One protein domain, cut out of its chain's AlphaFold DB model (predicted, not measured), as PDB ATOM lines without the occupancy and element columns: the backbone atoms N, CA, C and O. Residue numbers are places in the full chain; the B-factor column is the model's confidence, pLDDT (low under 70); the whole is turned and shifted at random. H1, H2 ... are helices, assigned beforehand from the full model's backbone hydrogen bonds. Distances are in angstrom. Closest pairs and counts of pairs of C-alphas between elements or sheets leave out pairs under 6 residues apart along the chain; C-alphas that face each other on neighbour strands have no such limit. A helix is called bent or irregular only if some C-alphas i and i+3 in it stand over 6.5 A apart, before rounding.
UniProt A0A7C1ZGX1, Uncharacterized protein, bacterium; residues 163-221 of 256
ATOM      1  N   GLY A 163      18.943 -23.262   2.598       60.22
ATOM      2  CA  GLY A 163      19.931 -23.434   1.532       60.22
ATOM      3  C   GLY A 163      19.381 -24.319   0.397       60.22
ATOM      4  O   GLY A 163      18.463 -25.120   0.596       60.22
ATOM      5  N   THR A 164      19.931 -24.137  -0.807       56.47
ATOM      6  CA  THR A 164      19.426 -24.621  -2.108       56.47
ATOM      7  C   THR A 164      18.845 -26.044  -2.140       56.47
ATOM      8  O   THR A 164      19.520 -27.019  -1.820       56.47
ATOM      9  N   GLY A 165      17.628 -26.152  -2.687       60.12
ATOM     10  CA  GLY A 165      17.088 -27.338  -3.364       60.12
ATOM     11  C   GLY A 165      16.768 -28.544  -2.480       60.12
ATOM     12  O   GLY A 165      15.668 -28.665  -1.944       60.12
ATOM     13  N   GLU A 166      17.699 -29.487  -2.396       63.22
ATOM     14  CA  GLU A 166      17.470 -30.810  -1.797       63.22
ATOM     15  C   GLU A 166      17.367 -30.751  -0.271       63.22
ATOM     16  O   GLU A 166      16.516 -31.410   0.325       63.22
ATOM     17  N   THR A 167      18.155 -29.883   0.364       64.62
ATOM     18  CA  THR A 167      18.102 -29.655   1.814       64.62
ATOM     19  C   THR A 167      16.780 -29.043   2.259       64.62
ATOM     20  O   THR A 167      16.307 -29.354   3.346       64.62
ATOM     21  N   ALA A 168      16.148 -28.227   1.412       67.50
ATOM     22  CA  ALA A 168      14.863 -27.609   1.710       67.50
ATOM     23  C   ALA A 168      13.708 -28.623   1.715       67.50
ATOM     24  O   ALA A 168      12.883 -28.605   2.624       67.50
ATOM     25  N   LYS A 169      13.681 -29.537   0.739       74.94
ATOM     26  CA  LYS A 169      12.683 -30.619   0.689       74.94
ATOM     27  C   LYS A 169      12.858 -31.592   1.852       74.94
ATOM     28  O   LYS A 169      11.884 -31.948   2.503       74.94
ATOM     29  N   LEU A 170      14.104 -31.949   2.163       78.50
ATOM     30  CA  LEU A 170      14.409 -32.823   3.293       78.50
ATOM     31  C   LEU A 170      14.038 -32.177   4.638       78.50
ATOM     32  O   LEU A 170      13.593 -32.861   5.556       78.50
ATOM     33  N   PHE A 171      14.185 -30.856   4.761       78.06
ATOM     34  CA  PHE A 171      13.723 -30.112   5.932       78.06
ATOM     35  C   PHE A 171      12.198 -30.175   6.079       78.06
ATOM     36  O   PHE A 171      11.695 -30.435   7.173       78.06
ATOM     37  N   ASP A 172      11.458 -29.990   4.983       80.31
ATOM     38  CA  ASP A 172       9.995 -30.116   4.974       80.31
ATOM     39  C   ASP A 172       9.548 -31.528   5.381       80.31
ATOM     40  O   ASP A 172       8.697 -31.680   6.259       80.31
ATOM     41  N   GLU A 173      10.184 -32.566   4.834       84.44
ATOM     42  CA  GLU A 173       9.911 -33.963   5.194       84.44
ATOM     43  C   GLU A 173      10.218 -34.268   6.669       84.44
ATOM     44  O   GLU A 173       9.494 -35.024   7.321       84.44
ATOM     45  N   MET A 174      11.269 -33.659   7.229       81.12
ATOM     46  CA  MET A 174      11.667 -33.860   8.626       81.12
ATOM     47  C   MET A 174      10.990 -32.904   9.615       81.12
ATOM     48  O   MET A 174      11.163 -33.071  10.822       81.12
ATOM     49  N   THR A 175      10.167 -31.960   9.151       83.88
ATOM     50  CA  THR A 175       9.492 -30.961   9.999       83.88
ATOM     51  C   THR A 175       8.720 -31.574  11.181       83.88
ATOM     52  O   THR A 175       8.876 -31.069  12.297       83.88
ATOM     53  N   PRO A 176       7.961 -32.680  11.033       85.75
ATOM     54  CA  PRO A 176       7.291 -33.313  12.172       85.75
ATOM     55  C   PRO A 176       8.273 -33.818  13.242       85.75
ATOM     56  O   PRO A 176       8.041 -33.629  14.434       85.75
ATOM     57  N   LYS A 177       9.403 -34.402  12.819       84.31
ATOM     58  CA  LYS A 177      10.456 -34.894  13.722       84.31
ATOM     59  C   LYS A 177      11.186 -33.743  14.410       84.31
ATOM     60  O   LYS A 177      11.467 -33.824  15.600       84.31
ATOM     61  N   ILE A 178      11.431 -32.650  13.685       84.31
ATOM     62  CA  ILE A 178      12.018 -31.426  14.244       84.31
ATOM     63  C   ILE A 178      11.121 -30.869  15.355       84.31
ATOM     64  O   ILE A 178      11.600 -30.551  16.439       84.31
ATOM     65  N   GLN A 179       9.807 -30.792  15.123       83.38
ATOM     66  CA  GLN A 179       8.856 -30.311  16.128       83.38
ATOM     67  C   GLN A 179       8.772 -31.222  17.357       83.38
ATOM     68  O   GLN A 179       8.619 -30.727  18.474       83.38
ATOM     69  N   GLU A 180       8.854 -32.539  17.173       87.62
ATOM     70  CA  GLU A 180       8.887 -33.494  18.281       87.62
ATOM     71  C   GLU A 180      10.144 -33.304  19.142       87.62
ATOM     72  O   GLU A 180      10.054 -33.233  20.368       87.62
ATOM     73  N   GLU A 181      11.301 -33.141  18.506       83.31
ATOM     74  CA  GLU A 181      12.581 -32.972  19.192       83.31
ATOM     75  C   GLU A 181      12.685 -31.616  19.912       83.31
ATOM     76  O   GLU A 181      13.146 -31.548  21.053       83.31
ATOM     77  N   LEU A 182      12.146 -30.546  19.314       83.06
ATOM     78  CA  LEU A 182      12.017 -29.233  19.959       83.06
ATOM     79  C   LEU A 182      11.129 -29.274  21.211       83.06
ATOM     80  O   LEU A 182      11.388 -28.557  22.176       83.06
ATOM     81  N   LYS A 183      10.088 -30.117  21.224       84.56
ATOM     82  CA  LYS A 183       9.227 -30.307  22.405       84.56
ATOM     83  C   LYS A 183       9.911 -31.131  23.493       84.56
ATOM     84  O   LYS A 183       9.692 -30.871  24.675       84.56
ATOM     85  N   LYS A 184      10.715 -32.127  23.107       84.00
ATOM     86  CA  LYS A 184      11.423 -33.020  24.037       84.00
ATOM     87  C   LYS A 184      12.591 -32.330  24.729       84.00
ATOM     88  O   LYS A 184      12.794 -32.544  25.922       84.00
ATOM     89  N   ASN A 185      13.348 -31.510  24.004       77.75
ATOM     90  CA  ASN A 185      14.586 -30.940  24.512       77.75
ATOM     91  C   ASN A 185      14.572 -29.406  24.478       77.75
ATOM     92  O   ASN A 185      14.723 -28.767  23.438       77.75
ATOM     93  N   LYS A 186      14.462 -28.809  25.670       77.38
ATOM     94  CA  LYS A 186      14.468 -27.351  25.858       77.38
ATOM     95  C   LYS A 186      15.807 -26.692  25.502       77.38
ATOM     96  O   LYS A 186      15.819 -25.489  25.260       77.38
ATOM     97  N   ALA A 187      16.913 -27.445  25.447       74.06
ATOM     98  CA  ALA A 187      18.239 -26.904  25.130       74.06
ATOM     99  C   ALA A 187      18.309 -26.307  23.715       74.06
ATOM    100  O   ALA A 187      19.079 -25.378  23.473       74.06
ATOM    101  N   TRP A 188      17.458 -26.776  22.797       77.25
ATOM    102  CA  TRP A 188      17.390 -26.242  21.439       77.25
ATOM    103  C   TRP A 188      16.958 -24.772  21.392       77.25
ATOM    104  O   TRP A 188      17.362 -24.056  20.482       77.25
ATOM    105  N   GLY A 189      16.221 -24.285  22.398       73.06
ATOM    106  CA  GLY A 189      15.824 -22.877  22.498       73.06
ATOM    107  C   GLY A 189      16.986 -21.891  22.695       73.06
ATOM    108  O   GLY A 189      16.769 -20.688  22.591       73.06
ATOM    109  N   GLY A 190      18.203 -22.377  22.974       71.81
ATOM    110  CA  GLY A 190      19.413 -21.553  23.078       71.81
ATOM    111  C   GLY A 190      20.110 -21.258  21.742       71.81
ATOM    112  O   GLY A 190      21.035 -20.449  21.705       71.81
ATOM    113  N   PHE A 191      19.694 -21.897  20.646       70.62
ATOM    114  CA  PHE A 191      20.248 -21.647  19.312       70.62
ATOM    115  C   PHE A 191      19.573 -20.435  18.663       70.62
ATOM    116  O   PHE A 191      18.408 -20.151  18.934       70.62
ATOM    117  N   GLU A 192      20.291 -19.730  17.785       71.25
ATOM    118  CA  GLU A 192      19.723 -18.591  17.045       71.25
ATOM    119  C   GLU A 192      18.567 -19.037  16.138       71.25
ATOM    120  O   GLU A 192      17.563 -18.340  16.006       71.25
ATOM    121  N   ASN A 193      18.673 -20.255  15.596       80.38
ATOM    122  CA  ASN A 193      17.620 -20.916  14.839       80.38
ATOM    123  C   ASN A 193      17.398 -22.357  15.349       80.38
ATOM    124  O   ASN A 193      18.026 -23.298  14.851       80.38
ATOM    125  N   PRO A 194      16.525 -22.563  16.358       80.31
ATOM    126  CA  PRO A 194      16.305 -23.874  16.975       80.31
ATOM    127  C   PRO A 194      15.875 -24.985  15.998       80.31
ATOM    128  O   PRO A 194      16.456 -26.070  16.060       80.31
ATOM    129  N   PRO A 195      14.917 -24.768  15.067       82.00
ATOM    130  CA  PRO A 195      14.550 -25.779  14.069       82.00
ATOM    131  C   PRO A 195      15.711 -26.217  13.182       82.00
ATOM    132  O   PRO A 195      15.832 -27.393  12.849       82.00
ATOM    133  N   GLU A 196      16.566 -25.274  12.799       77.38
ATOM    134  CA  GLU A 196      17.724 -25.549  11.961       77.38
ATOM    135  C   GLU A 196      18.784 -26.333  12.736       77.38
ATOM    136  O   GLU A 196      19.261 -27.357  12.252       77.38
ATOM    137  N   ALA A 197      19.081 -25.947  13.979       76.75
ATOM    138  CA  ALA A 197      19.986 -26.704  14.841       76.75
ATOM    139  C   ALA A 197      19.523 -28.161  15.019       76.75
ATOM    140  O   ALA A 197      20.321 -29.087  14.872       76.75
ATOM    141  N   VAL A 198      18.224 -28.376  15.245       81.19
ATOM    142  CA  VAL A 198      17.637 -29.722  15.316       81.19
ATOM    143  C   VAL A 198      17.745 -30.453  13.980       81.19
ATOM    144  O   VAL A 198      18.093 -31.628  13.960       81.19
ATOM    145  N   PHE A 199      17.498 -29.787  12.853       81.62
ATOM    146  CA  PHE A 199      17.655 -30.395  11.532       81.62
ATOM    147  C   PHE A 199      19.093 -30.865  11.277       81.62
ATOM    148  O   PHE A 199      19.299 -32.016  10.893       81.62
ATOM    149  N   TYR A 200      20.096 -30.024  11.543       75.56
ATOM    150  CA  TYR A 200      21.502 -30.417  11.422       75.56
ATOM    151  C   TYR A 200      21.864 -31.536  12.406       75.56
ATOM    152  O   TYR A 200      22.566 -32.468  12.018       75.56
ATOM    153  N   HIS A 201      21.324 -31.508  13.627       82.19
ATOM    154  CA  HIS A 201      21.492 -32.582  14.604       82.19
ATOM    155  C   HIS A 201      20.909 -33.919  14.120       82.19
ATOM    156  O   HIS A 201      21.597 -34.937  14.172       82.19
ATOM    157  N   LEU A 202      19.687 -33.917  13.578       79.94
ATOM    158  CA  LEU A 202      19.036 -35.104  13.008       79.94
ATOM    159  C   LEU A 202      19.789 -35.653  11.787       79.94
ATOM    160  O   LEU A 202      19.743 -36.852  11.523       79.94
ATOM    161  N   LEU A 203      20.517 -34.795  11.066       76.94
ATOM    162  CA  LEU A 203      21.420 -35.189   9.982       76.94
ATOM    163  C   LEU A 203      22.816 -35.628  10.461       76.94
ATOM    164  O   LEU A 203      23.672 -35.916   9.624       76.94
ATOM    165  N   GLY A 204      23.080 -35.646  11.772       72.62
ATOM    166  CA  GLY A 204      24.394 -35.973  12.339       72.62
ATOM    167  C   GLY A 204      25.477 -34.931  12.036       72.62
ATOM    168  O   GLY A 204      26.669 -35.228  12.112       72.62
ATOM    169  N   LYS A 205      25.082 -33.713  11.655       72.81
ATOM    170  CA  LYS A 205      25.982 -32.607  11.326       72.81
ATOM    171  C   LYS A 205      26.228 -31.725  12.552       72.81
ATOM    172  O   LYS A 205      25.402 -31.624  13.455       72.81
ATOM    173  N   SER A 206      27.382 -31.063  12.565       68.12
ATOM    174  CA  SER A 206      27.757 -30.140  13.640       68.12
ATOM    175  C   SER A 206      26.832 -28.920  13.679       68.12
ATOM    176  O   SER A 206      26.634 -28.261  12.662       68.12
ATOM    177  N   THR A 207      26.321 -28.586  14.866       66.88
ATOM    178  CA  THR A 207      25.495 -27.395  15.137       66.88
ATOM    179  C   THR A 207      26.311 -26.233  15.724       66.88
ATOM    180  O   THR A 207      25.755 -25.202  16.097       66.88
ATOM    181  N   LYS A 208      27.648 -26.376  15.786       58.91
ATOM    182  CA  LYS A 208      28.581 -25.459  16.472       58.91
ATOM    183  C   LYS A 208      28.519 -24.014  15.966       58.91
ATOM    184  O   LYS A 208      28.743 -23.081  16.729       58.91
ATOM    185  N   THR A 209      28.223 -23.822  14.684       58.53
ATOM    186  CA  THR A 209      28.133 -22.498  14.051       58.53
ATOM    187  C   THR A 209      26.773 -21.826  14.233       58.53
ATOM    188  O   THR A 209      26.665 -20.646  13.933       58.53
ATOM    189  N   LEU A 210      25.761 -22.556  14.719       59.41
ATOM    190  CA  LEU A 210      24.366 -22.102  14.832       59.41
ATOM    191  C   LEU A 210      23.973 -21.698  16.266       59.41
ATOM    192  O   LEU A 210      22.853 -21.241  16.506       59.41
ATOM    193  N   ALA A 211      24.860 -21.918  17.243       58.47
ATOM    194  CA  ALA A 211      24.654 -21.492  18.623       58.47
ATOM    195  C   ALA A 211      24.748 -19.963  18.729       58.47
ATOM    196  O   ALA A 211      25.627 -19.352  18.115       58.47
ATOM    197  N   ARG A 212      23.856 -19.363  19.528       56.22
ATOM    198  CA  ARG A 212      23.826 -17.920  19.783       56.22
ATOM    199  C   ARG A 212      25.154 -17.515  20.433       56.22
ATOM    200  O   ARG A 212      25.555 -18.099  21.437       56.22
ATOM    201  N   ALA A 213      25.875 -16.602  19.797       49.12
ATOM    202  CA  ALA A 213      27.231 -16.248  20.187       49.12
ATOM    203  C   ALA A 213      27.242 -15.356  21.438       49.12
ATOM    204  O   ALA A 213      27.021 -14.159  21.326       49.12
ATOM    205  N   ASP A 214      27.548 -15.965  22.582       49.12
ATOM    206  CA  ASP A 214      28.482 -15.422  23.569       49.12
ATOM    207  C   ASP A 214      29.582 -16.487  23.708       49.12
ATOM    208  O   ASP A 214      29.275 -17.681  23.797       49.12
ATOM    209  N   ASP A 215      30.859 -16.105  23.645       47.38
ATOM    210  CA  ASP A 215      31.978 -17.059  23.535       47.38
ATOM    211  C   ASP A 215      32.029 -18.085  24.696       47.38
ATOM    212  O   ASP A 215      32.439 -19.226  24.486       47.38
ATOM    213  N   GLU A 216      31.478 -17.760  25.873       49.50
ATOM    214  CA  GLU A 216      31.312 -18.685  27.013       49.50
ATOM    215  C   GLU A 216      30.264 -19.798  26.768       49.50
ATOM    216  O   GLU A 216      30.392 -20.925  27.256       49.50
ATOM    217  N   GLY A 217      29.235 -19.536  25.955       44.31
ATOM    218  CA  GLY A 217      28.204 -20.518  25.598       44.31
ATOM    219  C   GLY A 217      28.710 -21.603  24.641       44.31
ATOM    220  O   GLY A 217      28.234 -22.740  24.684       44.31
ATOM    221  N   ARG A 218      29.719 -21.286  23.814       51.47
ATOM    222  CA  ARG A 218      30.354 -22.245  22.891       51.47
ATOM    223  C   ARG A 218      31.203 -23.295  23.605       51.47
ATOM    224  O   ARG A 218      31.337 -24.397  23.072       51.47
ATOM    225  N   GLU A 219      31.752 -22.977  24.773       44.25
ATOM    226  CA  GLU A 219      32.605 -23.895  25.538       44.25
ATOM    227  C   GLU A 219      31.801 -24.781  26.503       44.25
ATOM    228  O   GLU A 219      32.116 -25.960  26.653       44.25
ATOM    229  N   SER A 220      30.689 -24.290  27.066       48.31
ATOM    230  CA  SER A 220      29.857 -25.074  28.002       48.31
ATOM    231  C   SER A 220      29.161 -26.297  27.380       48.31
ATOM    232  O   SER A 220      28.859 -27.268  28.075       48.31
ATOM    233  N   PHE A 221      28.940 -26.304  26.062       45.38
ATOM    234  CA  PHE A 221      28.306 -27.433  25.367       45.38
ATOM    235  C   PHE A 221      29.268 -28.615  25.117       45.38
ATOM    236  O   PHE A 221      28.839 -29.700  24.708       45.38
TER     237      PHE A 221
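Overview. This is residues 163 to 221 of the 256 residues of an uncharacterized protein of bacterium (UniProt A0A7C1ZGX1). A long helix, H1, is bent into an L, and the short helix H3 sits inside the angle near the middle of the domain, running about perpendicular to both arms. H2 makes the turn from the end of H1 back to H3, while the last helix, H4, lies away from the other helices at the end of a long link. The printed part has 59 residues with four named helices, in the order H1, H2, H3, H4, and no named strand; the class is all helix. The whole is compact, with a radius of gyration of the C-alphas of 11.8 A, and the C-alphas span 34 by 26 by 17 A.

Along the chain. Find C-alpha 166 at (17.470, -30.810, -1.797), where H1, residues 166 to 184, begins. By its hydrogen bonds H1 was assigned as one helix, but it is bent: C-alphas 173 and 176 are 7.5 A apart. Its arm H1a, residues 166 to 173, is 10.8 A long, and its arm H1b, residues 176 to 184, is 12.6 A long. Read on to H2, residues 186 to 190, 8.1 A long. H3, residues 194 to 202, begins at C-alpha 194 at (16.305, -23.874, 16.975) and is 12.2 A long. H4, residues 215 to 220, is 9.4 A long and ends at C-alpha 220 at (29.857, -25.074, 28.002).

Arrangement. Begin with the two arms, H1a and H1b, whose lines stand at a steep tilt of 67 degrees. Look next at Phe 171 and Phe 199: H1a and H3 are close but not clearly touching, about perpendicular at 77 degrees, and these are their closest C-alphas, 6.8 A apart. H1b and H3 touch, about perpendicular at 73 degrees, with the C-alphas of Ile 178 and Val 198 closest at 6.0 A. H1b and H2 are close but not clearly touching; their closest C-alphas, those of Leu 182 and Trp 188, are 6.3 A apart. H2 and H3 touch only at the corner by their link, with the C-alphas of Trp 188 and Pro 194 closest at 5.2 A. H4 is apart from H1a, H1b, H2 and H3. In H1a, H1b and H3 every O i to N i+4 pair is within hydrogen-bond range; in H4 it is 1 of 2, and in H2 0 of 1, beside 2 of 2 O i to N i+3 pairs.

Size, cuts and confidence. The C-alphas of Gly 165 and Glu 216, the two farthest apart, are 34.6 A from each other. The printed part has no cut. The links from H1 to H2 and from H2 to H3 are tight; the link from H3 to H4, residues 203 to 214, is long. Look at the B-factor column for the model's confidence: the mean pLDDT of the printed part is 70.5, and residues 163 to 168 and 206 to 221 are under 70, with a mean of 48 in H4.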